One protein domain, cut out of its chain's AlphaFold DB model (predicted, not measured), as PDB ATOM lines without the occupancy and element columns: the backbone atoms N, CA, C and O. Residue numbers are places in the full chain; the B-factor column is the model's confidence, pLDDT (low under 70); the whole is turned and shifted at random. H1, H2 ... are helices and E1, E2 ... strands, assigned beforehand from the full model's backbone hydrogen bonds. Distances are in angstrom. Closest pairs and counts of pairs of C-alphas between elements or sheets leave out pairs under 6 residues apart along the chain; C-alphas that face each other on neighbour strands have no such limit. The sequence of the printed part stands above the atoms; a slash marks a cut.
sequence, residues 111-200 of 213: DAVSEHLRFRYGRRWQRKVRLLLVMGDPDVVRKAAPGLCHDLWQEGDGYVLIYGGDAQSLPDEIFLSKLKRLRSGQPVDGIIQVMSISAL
ATOM      1  N   ASP A 111     162.549 117.661 100.127       82.44
ATOM      2  CA  ASP A 111     161.749 116.536 100.608       82.44
ATOM      3  C   ASP A 111     160.830 116.962 101.757       82.44
ATOM      4  O   ASP A 111     159.628 116.688 101.706       82.44
ATOM      5  N   ALA A 112     161.365 117.720 102.719       83.06
ATOM      6  CA  ALA A 112     160.626 118.225 103.875       83.06
ATOM      7  C   ALA A 112     159.445 119.115 103.457       83.06
ATOM      8  O   ALA A 112     158.321 118.938 103.933       83.06
ATOM      9  N   VAL A 113     159.671 120.030 102.505       86.56
ATOM     10  CA  VAL A 113     158.613 120.901 101.974       86.56
ATOM     11  C   VAL A 113     157.565 120.079 101.226       86.56
ATOM     12  O   VAL A 113     156.364 120.222 101.463       86.56
ATOM     13  N   SER A 114     157.995 119.182 100.334       85.31
ATOM     14  CA  SER A 114     157.073 118.363  99.540       85.31
ATOM     15  C   SER A 114     156.182 117.479 100.418       85.31
ATOM     16  O   SER A 114     155.002 117.281 100.118       85.31
ATOM     17  N   GLU A 115     156.721 116.971 101.522       84.06
ATOM     18  CA  GLU A 115     156.013 116.110 102.454       84.06
ATOM     19  C   GLU A 115     154.985 116.881 103.279       84.06
ATOM     20  O   GLU A 115     153.823 116.466 103.339       84.06
ATOM     21  N   HIS A 116     155.369 118.041 103.817       85.38
ATOM     22  CA  HIS A 116     154.454 118.930 104.530       85.38
ATOM     23  C   HIS A 116     153.251 119.321 103.659       85.38
ATOM     24  O   HIS A 116     152.093 119.210 104.074       85.38
ATOM     25  N   LEU A 117     153.499 119.679 102.395       87.25
ATOM     26  CA  LEU A 117     152.434 120.039 101.455       87.25
ATOM     27  C   LEU A 117     151.557 118.846 101.075       87.25
ATOM     28  O   LEU A 117     150.336 118.988 100.959       87.25
ATOM     29  N   ARG A 118     152.139 117.649 100.926       86.12
ATOM     30  CA  ARG A 118     151.368 116.415 100.710       86.12
ATOM     31  C   ARG A 118     150.481 116.083 101.898       86.12
ATOM     32  O   ARG A 118     149.367 115.614 101.672       86.12
ATOM     33  N   PHE A 119     150.955 116.311 103.118       83.75
ATOM     34  CA  PHE A 119     150.193 116.054 104.333       83.75
ATOM     35  C   PHE A 119     148.999 117.005 104.446       83.75
ATOM     36  O   PHE A 119     147.867 116.555 104.620       83.75
ATOM     37  N   ARG A 120     149.222 118.310 104.256       83.31
ATOM     38  CA  ARG A 120     148.171 119.326 104.415       83.31
ATOM     39  C   ARG A 120     147.184 119.396 103.246       83.31
ATOM     40  O   ARG A 120     145.984 119.541 103.463       83.31
ATOM     41  N   TYR A 121     147.653 119.277 102.002       84.81
ATOM     42  CA  TYR A 121     146.832 119.495 100.797       84.81
ATOM     43  C   TYR A 121     146.527 118.215  99.998       84.81
ATOM     44  O   TYR A 121     145.722 118.243  99.050       84.81
ATOM     45  N   GLY A 122     147.129 117.088 100.388       85.19
ATOM     46  CA  GLY A 122     146.993 115.784  99.744       85.19
ATOM     47  C   GLY A 122     147.917 115.601  98.535       85.19
ATOM     48  O   GLY A 122     148.714 116.459  98.170       85.19
ATOM     49  N   ARG A 123     147.778 114.472  97.828       80.12
ATOM     50  CA  ARG A 123     148.652 114.118  96.685       80.12
ATOM     51  C   ARG A 123     148.633 115.119  95.523       80.12
ATOM     52  O   ARG A 123     149.578 115.159  94.749       80.12
ATOM     53  N   ARG A 124     147.566 115.913  95.385       83.50
ATOM     54  CA  ARG A 124     147.408 116.938  94.334       83.50
ATOM     55  C   ARG A 124     147.769 118.350  94.822       83.50
ATOM     56  O   ARG A 124     147.309 119.322  94.226       83.50
ATOM     57  N   TRP A 125     148.568 118.468  95.886       87.62
ATOM     58  CA  TRP A 125     149.010 119.749  96.459       87.62
ATOM     59  C   TRP A 125     149.626 120.686  95.416       87.62
ATOM     60  O   TRP A 125     149.341 121.877  95.435       87.62
ATOM     61  N   GLN A 126     150.353 120.138  94.435       86.31
ATOM     62  CA  GLN A 126     150.984 120.909  93.361       86.31
ATOM     63  C   GLN A 126     150.001 121.770  92.561       86.31
ATOM     64  O   GLN A 126     150.442 122.708  91.922       86.31
ATOM     65  N   ARG A 127     148.694 121.471  92.547       83.38
ATOM     66  CA  ARG A 127     147.681 122.307  91.872       83.38
ATOM     67  C   ARG A 127     146.984 123.298  92.804       83.38
ATOM     68  O   ARG A 127     146.291 124.183  92.323       83.38
ATOM     69  N   LYS A 128     147.104 123.098  94.115       84.25
ATOM     70  CA  LYS A 128     146.418 123.886  95.148       84.25
ATOM     71  C   LYS A 128     147.309 124.972  95.739       84.25
ATOM     72  O   LYS A 128     146.790 125.975  96.204       84.25
ATOM     73  N   VAL A 129     148.618 124.741  95.731       88.56
ATOM     74  CA  VAL A 129     149.613 125.605  96.361       88.56
ATOM     75  C   VAL A 129     150.363 126.400  95.301       88.56
ATOM     76  O   VAL A 129     150.662 125.867  94.227       88.56
ATOM     77  N   ARG A 130     150.668 127.659  95.621       89.25
ATOM     78  CA  ARG A 130     151.505 128.552  94.815       89.25
ATOM     79  C   ARG A 130     152.858 128.748  95.491       89.25
ATOM     80  O   ARG A 130     152.913 129.131  96.657       89.25
ATOM     81  N   LEU A 131     153.935 128.476  94.767       90.94
ATOM     82  CA  LEU A 131     155.311 128.626  95.229       90.94
ATOM     83  C   LEU A 131     155.812 130.027  94.881       90.94
ATOM     84  O   LEU A 131     155.818 130.415  93.712       90.94
ATOM     85  N   LEU A 132     156.228 130.776  95.893       90.88
ATOM     86  CA  LEU A 132     156.758 132.125  95.769       90.88
ATOM     87  C   LEU A 132     158.211 132.134  96.230       90.88
ATOM     88  O   LEU A 132     158.504 131.787  97.372       90.88
ATOM     89  N   LEU A 133     159.119 132.530  95.345       90.62
ATOM     90  CA  LEU A 133     160.529 132.678  95.686       90.62
ATOM     91  C   LEU A 133     160.765 134.095  96.205       90.62
ATOM     92  O   LEU A 133     160.544 135.054  95.474       90.62
ATOM     93  N   VAL A 134     161.204 134.226  97.449       89.38
ATOM     94  CA  VAL A 134     161.504 135.507  98.087       89.38
ATOM     95  C   VAL A 134     163.007 135.734  98.040       89.38
ATOM     96  O   VAL A 134     163.758 134.962  98.627       89.38
ATOM     97  N   MET A 135     163.440 136.787  97.351       89.00
ATOM     98  CA  MET A 135     164.847 137.174  97.238       89.00
ATOM     99  C   MET A 135     165.058 138.571  97.805       89.00
ATOM    100  O   MET A 135     164.201 139.443  97.653       89.00
ATOM    101  N   GLY A 136     166.205 138.803  98.420       85.44
ATOM    102  CA  GLY A 136     166.563 140.100  98.972       85.44
ATOM    103  C   GLY A 136     167.467 139.967 100.183       85.44
ATOM    104  O   GLY A 136     167.719 138.869 100.674       85.44
ATOM    105  N   ASP A 137     167.928 141.114 100.661       84.38
ATOM    106  CA  ASP A 137     168.785 141.190 101.834       84.38
ATOM    107  C   ASP A 137     168.094 140.556 103.066       84.38
ATOM    108  O   ASP A 137     166.915 140.852 103.327       84.38
ATOM    109  N   PRO A 138     168.792 139.696 103.832       82.50
ATOM    110  CA  PRO A 138     168.201 138.956 104.941       82.50
ATOM    111  C   PRO A 138     167.616 139.866 106.027       82.50
ATOM    112  O   PRO A 138     166.602 139.515 106.634       82.50
ATOM    113  N   ASP A 139     168.183 141.051 106.264       84.06
ATOM    114  CA  ASP A 139     167.682 141.981 107.276       84.06
ATOM    115  C   ASP A 139     166.390 142.670 106.835       84.06
ATOM    116  O   ASP A 139     165.530 142.987 107.665       84.06
ATOM    117  N   VAL A 140     166.215 142.874 105.528       84.50
ATOM    118  CA  VAL A 140     164.974 143.420 104.964       84.50
ATOM    119  C   VAL A 140     163.908 142.327 104.863       84.50
ATOM    120  O   VAL A 140     162.757 142.553 105.245       84.50
ATOM    121  N   VAL A 141     164.279 141.120 104.431       85.62
ATOM    122  CA  VAL A 141     163.366 139.973 104.334       85.62
ATOM    123  C   VAL A 141     162.835 139.575 105.710       85.62
ATOM    124  O   VAL A 141     161.629 139.372 105.850       85.62
ATOM    125  N   ARG A 142     163.677 139.561 106.751       86.31
ATOM    126  CA  ARG A 142     163.256 139.257 108.130       86.31
ATOM    127  C   ARG A 142     162.177 140.216 108.644       86.31
ATOM    128  O   ARG A 142     161.329 139.801 109.431       86.31
ATOM    129  N   LYS A 143     162.182 141.479 108.196       84.75
ATOM    130  CA  LYS A 143     161.134 142.463 108.531       84.75
ATOM    131  C   LYS A 143     159.817 142.182 107.807       84.75
ATOM    132  O   LYS A 143     158.762 142.438 108.376       84.75
ATOM    133  N   ALA A 144     159.873 141.681 106.573       83.50
ATOM    134  CA  ALA A 144     158.686 141.363 105.779       83.50
ATOM    135  C   ALA A 144     158.047 140.020 106.182       83.50
ATOM    136  O   ALA A 144     156.826 139.922 106.271       83.50
ATOM    137  N   ALA A 145     158.867 139.000 106.440       81.62
ATOM    138  CA  ALA A 145     158.446 137.657 106.826       81.62
ATOM    139  C   ALA A 145     159.339 137.138 107.972       81.62
ATOM    140  O   ALA A 145     160.422 136.592 107.725       81.62
ATOM    141  N   PRO A 146     158.922 137.314 109.240       81.50
ATOM    142  CA  PRO A 146     159.719 136.871 110.374       81.50
ATOM    143  C   PRO A 146     159.850 135.340 110.366       81.50
ATOM    144  O   PRO A 146     158.862 134.614 110.284       81.50
ATOM    145  N   GLY A 147     161.085 134.844 110.442       81.44
ATOM    146  CA  GLY A 147     161.405 133.410 110.452       81.44
ATOM    147  C   GLY A 147     161.693 132.792 109.080       81.44
ATOM    148  O   GLY A 147     162.257 131.702 109.034       81.44
ATOM    149  N   LEU A 148     161.410 133.486 107.969       84.69
ATOM    150  CA  LEU A 148     161.671 132.949 106.627       84.69
ATOM    151  C   LEU A 148     163.169 132.724 106.373       84.69
ATOM    152  O   LEU A 148     163.544 131.738 105.751       84.69
ATOM    153  N   CYS A 149     164.025 133.598 106.909       81.81
ATOM    154  CA  CYS A 149     165.478 133.452 106.811       81.81
ATOM    155  C   CYS A 149     166.029 132.288 107.654       81.81
ATOM    156  O   CYS A 149     167.106 131.798 107.351       81.81
ATOM    157  N   HIS A 150     165.321 131.865 108.708       79.56
ATOM    158  CA  HIS A 150     165.760 130.771 109.583       79.56
ATOM    159  C   HIS A 150     165.285 129.415 109.055       79.56
ATOM    160  O   HIS A 150     166.068 128.482 108.923       79.56
ATOM    161  N   ASP A 151     163.996 129.309 108.725       79.88
ATOM    162  CA  ASP A 151     163.390 128.046 108.295       79.88
ATOM    163  C   ASP A 151     163.518 127.807 106.779       79.88
ATOM    164  O   ASP A 151     163.172 126.727 106.302       79.88
ATOM    165  N   LEU A 152     163.998 128.803 106.013       86.44
ATOM    166  CA  LEU A 152     164.136 128.864 104.541       86.44
ATOM    167  C   LEU A 152     162.842 128.722 103.743       86.44
ATOM    168  O   LEU A 152     162.815 129.006 102.546       86.44
ATOM    169  N   TRP A 153     161.770 128.259 104.367       89.94
ATOM    170  CA  TRP A 153     160.461 128.161 103.762       89.94
ATOM    171  C   TRP A 153     159.374 128.371 104.810       89.94
ATOM    172  O   TRP A 153     159.513 127.993 105.971       89.94
ATOM    173  N   GLN A 154     158.270 128.978 104.391       88.88
ATOM    174  CA  GLN A 154     157.098 129.195 105.230       88.88
ATOM    175  C   GLN A 154     155.827 129.009 104.411       88.88
ATOM    176  O   GLN A 154     155.790 129.280 103.213       88.88
ATOM    177  N   GLU A 155     154.769 128.541 105.063       89.12
ATOM    178  CA  GLU A 155     153.484 128.266 104.429       89.12
ATOM    179  C   GLU A 155     152.387 129.163 105.019       89.12
ATOM    180  O   GLU A 155     152.213 129.214 106.237       89.12
ATOM    181  N   GLY A 156     151.609 129.825 104.162       84.00
ATOM    182  CA  GLY A 156     150.474 130.658 104.554       84.00
ATOM    183  C   GLY A 156     149.407 130.721 103.465       84.00
ATOM    184  O   GLY A 156     149.711 131.031 102.323       84.00
ATOM    185  N   ASP A 157     148.155 130.412 103.813       83.12
ATOM    186  CA  ASP A 157     146.965 130.540 102.946       83.12
ATOM    187  C   ASP A 157     147.115 129.972 101.513       83.12
ATOM    188  O   ASP A 157     146.730 130.583 100.521       83.12
ATOM    189  N   GLY A 158     147.735 128.792 101.376       83.00
ATOM    190  CA  GLY A 158     147.984 128.169 100.065       83.00
ATOM    191  C   GLY A 158     149.168 128.756  99.287       83.00
ATOM    192  O   GLY A 158     149.432 128.329  98.160       83.00
ATOM    193  N   TYR A 159     149.914 129.678  99.885       88.81
ATOM    194  CA  TYR A 159     151.198 130.164  99.404       88.81
ATOM    195  C   TYR A 159     152.332 129.532 100.200       88.81
ATOM    196  O   TYR A 159     152.262 129.384 101.419       88.81
ATOM    197  N   VAL A 160     153.396 129.165  99.500       91.38
ATOM    198  CA  VAL A 160     154.637 128.696 100.109       91.38
ATOM    199  C   VAL A 160     155.730 129.649  99.686       91.38
ATOM    200  O   VAL A 160     156.050 129.743  98.503       91.38
ATOM    201  N   LEU A 161     156.260 130.371 100.661       91.31
ATOM    202  CA  LEU A 161     157.376 131.280 100.495       91.31
ATOM    203  C   LEU A 161     158.648 130.462 100.671       91.31
ATOM    204  O   LEU A 161     158.774 129.744 101.657       91.31
ATOM    205  N   ILE A 162     159.569 130.560  99.722       90.88
ATOM    206  CA  ILE A 162     160.892 129.938  99.787       90.88
ATOM    207  C   ILE A 162     161.914 131.063  99.727       90.88
ATOM    208  O   ILE A 162     161.848 131.900  98.830       90.88
ATOM    209  N   TYR A 163     162.845 131.094 100.670       89.25
ATOM    210  CA  TYR A 163     163.947 132.043 100.663       89.25
ATOM    211  C   TYR A 163     164.961 131.652  99.584       89.25
ATOM    212  O   TYR A 163     165.477 130.537  99.580       89.25
ATOM    213  N   GLY A 164     165.207 132.563  98.646       85.06
ATOM    214  CA  GLY A 164     166.121 132.384  97.519       85.06
ATOM    215  C   GLY A 164     167.486 133.045  97.698       85.06
ATOM    216  O   GLY A 164     168.276 133.011  96.762       85.06
ATOM    217  N   GLY A 165     167.756 133.647  98.859       84.44
ATOM    218  CA  GLY A 165     168.987 134.398  99.105       84.44
ATOM    219  C   GLY A 165     168.932 135.841  98.602       84.44
ATOM    220  O   GLY A 165     167.859 136.396  98.344       84.44
ATOM    221  N   ASP A 166     170.108 136.454  98.481       78.44
ATOM    222  CA  ASP A 166     170.230 137.834  98.026       78.44
ATOM    223  C   ASP A 166     169.937 137.954  96.522       78.44
ATOM    224  O   ASP A 166     170.415 137.169  95.703       78.44
ATOM    225  N   ALA A 167     169.181 138.987  96.154       72.38
ATOM    226  CA  ALA A 167     168.774 139.259  94.782       72.38
ATOM    227  C   ALA A 167     169.939 139.673  93.866       72.38
ATOM    228  O   ALA A 167     169.796 139.597  92.646       72.38
ATOM    229  N   GLN A 168     171.063 140.131  94.431       66.81
ATOM    230  CA  GLN A 168     172.276 140.470  93.674       66.81
ATOM    231  C   GLN A 168     173.216 139.272  93.484       66.81
ATOM    232  O   GLN A 168     174.116 139.319  92.644       66.81
ATOM    233  N   SER A 169     173.015 138.195  94.248       70.56
ATOM    234  CA  SER A 169     173.818 136.978  94.155       70.56
ATOM    235  C   SER A 169     173.249 136.024  93.103       70.56
ATOM    236  O   SER A 169     172.032 135.898  92.952       70.56
ATOM    237  N   LEU A 170     174.125 135.352  92.348       68.06
ATOM    238  CA  LEU A 170     173.682 134.308  91.424       68.06
ATOM    239  C   LEU A 170     173.122 133.137  92.250       68.06
ATOM    240  O   LEU A 170     173.844 132.634  93.115       68.06
ATOM    241  N   PRO A 171     171.881 132.678  91.999       68.06
ATOM    242  CA  PRO A 171     171.312 131.576  92.760       68.06
ATOM    243  C   PRO A 171     172.137 130.304  92.571       68.06
ATOM    244  O   PRO A 171     172.461 129.936  91.439       68.06
ATOM    245  N   ASP A 172     172.430 129.619  93.673       78.44
ATOM    246  CA  ASP A 172     173.173 128.361  93.664       78.44
ATOM    247  C   ASP A 172     172.467 127.318  92.772       78.44
ATOM    248  O   ASP A 172     171.259 127.066  92.893       78.44
ATOM    249  N   GLU A 173     173.211 126.698  91.851       78.81
ATOM    250  CA  GLU A 173     172.672 125.680  90.942       78.81
ATOM    251  C   GLU A 173     172.085 124.498  91.717       78.81
ATOM    252  O   GLU A 173     171.074 123.915  91.302       78.81
ATOM    253  N   ILE A 174     172.669 124.176  92.876       82.38
ATOM    254  CA  ILE A 174     172.175 123.121  93.760       82.38
ATOM    255  C   ILE A 174     170.787 123.501  94.278       82.38
ATOM    256  O   ILE A 174     169.852 122.706  94.146       82.38
ATOM    257  N   PHE A 175     170.609 124.721  94.784       84.38
ATOM    258  CA  PHE A 175     169.312 125.223  95.238       84.38
ATOM    259  C   PHE A 175     168.263 125.198  94.116       84.38
ATOM    260  O   PHE A 175     167.161 124.674  94.301       84.38
ATOM    261  N   LEU A 176     168.616 125.666  92.917       82.75
ATOM    262  CA  LEU A 176     167.712 125.637  91.764       82.75
ATOM    263  C   LEU A 176     167.339 124.208  91.350       82.75
ATOM    264  O   LEU A 176     166.198 123.955  90.956       82.75
ATOM    265  N   SER A 177     168.275 123.260  91.440       83.56
ATOM    266  CA  SER A 177     168.005 121.851  91.143       83.56
ATOM    267  C   SER A 177     167.009 121.241  92.140       83.56
ATOM    268  O   SER A 177     166.062 120.566  91.723       83.56
ATOM    269  N   LYS A 178     167.148 121.556  93.434       86.56
ATOM    270  CA  LYS A 178     166.220 121.151  94.501       86.56
ATOM    271  C   LYS A 178     164.838 121.776  94.311       86.56
ATOM    272  O   LYS A 178     163.819 121.091  94.398       86.56
ATOM    273  N   LEU A 179     164.790 123.054  93.943       86.44
ATOM    274  CA  LEU A 179     163.547 123.765  93.651       86.44
ATOM    275  C   LEU A 179     162.808 123.162  92.443       86.44
ATOM    276  O   LEU A 179     161.595 122.955  92.487       86.44
ATOM    277  N   LYS A 180     163.539 122.785  91.384       85.06
ATOM    278  CA  LYS A 180     162.980 122.067  90.223       85.06
ATOM    279  C   LYS A 180     162.452 120.675  90.584       85.06
ATOM    280  O   LYS A 180     161.443 120.248  90.026       85.06
ATOM    281  N   ARG A 181     163.093 119.968  91.523       85.50
ATOM    282  CA  ARG A 181     162.608 118.664  92.018       85.50
ATOM    283  C   ARG A 181     161.299 118.780  92.789       85.50
ATOM    284  O   ARG A 181     160.457 117.890  92.677       85.50
ATOM    285  N   LEU A 182     161.094 119.889  93.502       84.06
ATOM    286  CA  LEU A 182     159.862 120.155  94.243       84.06
ATOM    287  C   LEU A 182     158.623 120.137  93.323       84.06
ATOM    288  O   LEU A 182     157.571 119.588  93.675       84.06
ATOM    289  N   ARG A 183     158.747 120.707  92.115       80.12
ATOM    290  CA  ARG A 183     157.674 120.737  91.113       80.12
ATOM    291  C   ARG A 183     158.242 120.625  89.696       80.12
ATOM    292  O   ARG A 183     158.804 121.570  89.159       80.12
ATOM    293  N   SER A 184     157.970 119.495  89.043       69.56
ATOM    294  CA  SER A 184     158.457 119.189  87.686       69.56
ATOM    295  C   SER A 184     157.881 120.073  86.562       69.56
ATOM    296  O   SER A 184     158.360 119.985  85.437       69.56
ATOM    297  N   GLY A 185     156.826 120.853  86.823       75.25
ATOM    298  CA  GLY A 185     156.184 121.711  85.819       75.25
ATOM    299  C   GLY A 185     156.719 123.139  85.867       75.25
ATOM    300  O   GLY A 185     157.636 123.498  85.140       75.25
ATOM    301  N   GLN A 186     156.127 123.950  86.743       76.00
ATOM    302  CA  GLN A 186     156.517 125.339  86.964       76.00
ATOM    303  C   GLN A 186     157.186 125.458  88.341       76.00
ATOM    304  O   GLN A 186     156.467 125.425  89.345       76.00
ATOM    305  N   PRO A 187     158.529 125.542  88.416       78.50
ATOM    306  CA  PRO A 187     159.263 125.441  89.680       78.50
ATOM    307  C   PRO A 187     158.870 126.537  90.678       78.50
ATOM    308  O   PRO A 187     158.869 126.295  91.880       78.50
ATOM    309  N   VAL A 188     158.487 127.714  90.177       84.38
ATOM    310  CA  VAL A 188     158.050 128.869  90.965       84.38
ATOM    311  C   VAL A 188     156.913 129.572  90.222       84.38
ATOM    312  O   VAL A 188     157.002 129.776  89.010       84.38
ATOM    313  N   ASP A 189     155.847 129.938  90.933       85.88
ATOM    314  CA  ASP A 189     154.703 130.669  90.376       85.88
ATOM    315  C   ASP A 189     154.952 132.190  90.333       85.88
ATOM    316  O   ASP A 189     154.393 132.879  89.481       85.88
ATOM    317  N   GLY A 190     155.812 132.718  91.210       87.81
ATOM    318  CA  GLY A 190     156.242 134.117  91.192       87.81
ATOM    319  C   GLY A 190     157.500 134.380  92.020       87.81
ATOM    320  O   GLY A 190     157.789 133.664  92.978       87.81
ATOM    321  N   ILE A 191     158.245 135.419  91.650       89.12
ATOM    322  CA  ILE A 191     159.436 135.877  92.373       89.12
ATOM    323  C   ILE A 191     159.091 137.196  93.064       89.12
ATOM    324  O   ILE A 191     158.588 138.120  92.426       89.12
ATOM    325  N   ILE A 192     159.355 137.276  94.362       88.06
ATOM    326  CA  ILE A 192     159.166 138.457  95.198       88.06
ATOM    327  C   ILE A 192     160.547 138.975  95.571       88.06
ATOM    328  O   ILE A 192     161.271 138.329  96.324       88.06
ATOM    329  N   GLN A 193     160.903 140.150  95.059       87.81
ATOM    330  CA  GLN A 193     162.111 140.844  95.480       87.81
ATOM    331  C   GLN A 193     161.774 141.806  96.618       87.81
ATOM    332  O   GLN A 193     160.986 142.736  96.443       87.81
ATOM    333  N   VAL A 194     162.371 141.580  97.781       86.12
ATOM    334  CA  VAL A 194     162.230 142.446  98.948       86.12
ATOM    335  C   VAL A 194     163.409 143.410  98.966       86.12
ATOM    336  O   VAL A 194     164.567 143.003  98.994       86.12
ATOM    337  N   MET A 195     163.109 144.704  98.945       86.12
ATOM    338  CA  MET A 195     164.103 145.772  98.976       86.12
ATOM    339  C   MET A 195     163.640 146.893  99.900       86.12
ATOM    340  O   MET A 195     162.442 147.074 100.128       86.12
ATOM    341  N   SER A 196     164.591 147.649 100.444       82.81
ATOM    342  CA  SER A 196     164.266 148.857 101.198       82.81
ATOM    343  C   SER A 196     163.672 149.916 100.269       82.81
ATOM    344  O   SER A 196     164.118 150.076  99.135       82.81
ATOM    345  N   ILE A 197     162.724 150.705 100.776       79.06
ATOM    346  CA  ILE A 197     162.154 151.862 100.065       79.06
ATOM    347  C   ILE A 197     163.256 152.857  99.671       79.06
ATOM    348  O   ILE A 197     163.179 153.481  98.622       79.06
ATOM    349  N   SER A 198     164.318 152.960 100.475       74.75
ATOM    350  CA  SER A 198     165.474 153.817 100.189       74.75
ATOM    351  C   SER A 198     166.304 153.368  98.983       74.75
ATOM    352  O   SER A 198     167.104 154.151  98.488       74.75
ATOM    353  N   ALA A 199     166.150 152.119  98.538       73.81
ATOM    354  CA  ALA A 199     166.804 151.594  97.343       73.81
ATOM    355  C   ALA A 199     165.964 151.813  96.073       73.81
ATOM    356  O   ALA A 199     166.419 151.494  94.976       73.81
ATOM    357  N   LEU A 200     164.736 152.335  96.202       74.00
ATOM    358  CA  LEU A 200     163.925 152.681  95.044       74.00
ATOM    359  C   LEU A 200     164.498 153.932  94.367       74.00
ATOM    360  O   LEU A 200     164.839 154.892  95.061       74.00
TER     361      LEU A 200
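What this domain is: This is residues 111 to 200 of the 213 residues of the protein "Type VI secretion protein VasK" of Escherichia coli (UniProt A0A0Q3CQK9). A strongly twisted sheet of four strands forms the core, with H3 and H4 over part of one face and H5 set off toward the opposite side. H1 and H2 make a corner at one end of the long axis, where H1 only grazes the sheet, and residues 195 to 200 run on past E4 toward the other end. The 90 printed residues hold five named helices and four named strands, in the order H1 H2 E1 H3 H4 E2 E3 H5 E4, a mixed class of helices and strands. The sheet is mixed, in the order E2 E3 E1 E4. The whole is compact, with a radius of gyration of the C-alphas of 13.3 A, and elongated, spanning 43 by 27 by 21 A.

Where its parts are: H1, residues 111 to 121, is 15.2 A long and begins at C-alpha 111, (161.749, 116.536, 100.608). H2 is residues 125 to 128, 5.1 A. E1, residues 130 to 136, is 19.4 A long and begins at C-alpha 130, (151.505, 128.552, 94.815). H3 is residues 138 to 144, 9.9 A, and H4 residues 148 to 151, 5.5 A. E2 is residues 153 to 156, 10.3 A, and E3 residues 159 to 163, 12.9 A. H5, residues 173 to 182, is 14.3 A long. E4, residues 190 to 194, is 12.9 A long and ends at C-alpha 194, (162.230, 142.446, 98.948).

How they stand to each other: H1 and H2 only just touch, only at the corner, with 3 pairs of C-alphas within 8 A; the closest are those of Arg 118 and Trp 125, 5.9 A. E1 is parallel to E3, with N 132 and O 160 within hydrogen-bond range at 2.8 A, and to E4, with N 192 and O 133 at 2.8 A. E2 and E3 form an antiparallel hairpin, with N 154 and O 161 at 2.9 A. H3 lies over E1 at a height of 7.6 A over the sheet, on a local plane of just 6 of its C-alphas. H4 touches H3, the closest C-alphas being those of Arg 142 and Cys 149, 6.4 A, and is on the same face. E3, H5 and E4 form a split strand-helix-strand unit, two strands running the same way with E1 between them, and its crossover is right-handed. H5 is only just not on the sheet, with 4 pairs of C-alphas within 10 A. It only just touches H1, only at their ends, with 3 pairs of C-alphas within 8 A, the closest being those of Ser 114 and Leu 182, 6.2 A. In H1 and H5 every O i to N i+4 pair is within hydrogen-bond range, in H3 2 of 3; H2 and H4 are too short for such a pair.

The domain as a whole: The two C-alphas farthest apart are those of Arg 123 and Ser 198, 43.3 A. The printed part has no cut and no long link. Mean pLDDT of the printed part is 83.4; residues 168, 170 to 171 and 184 are under 70.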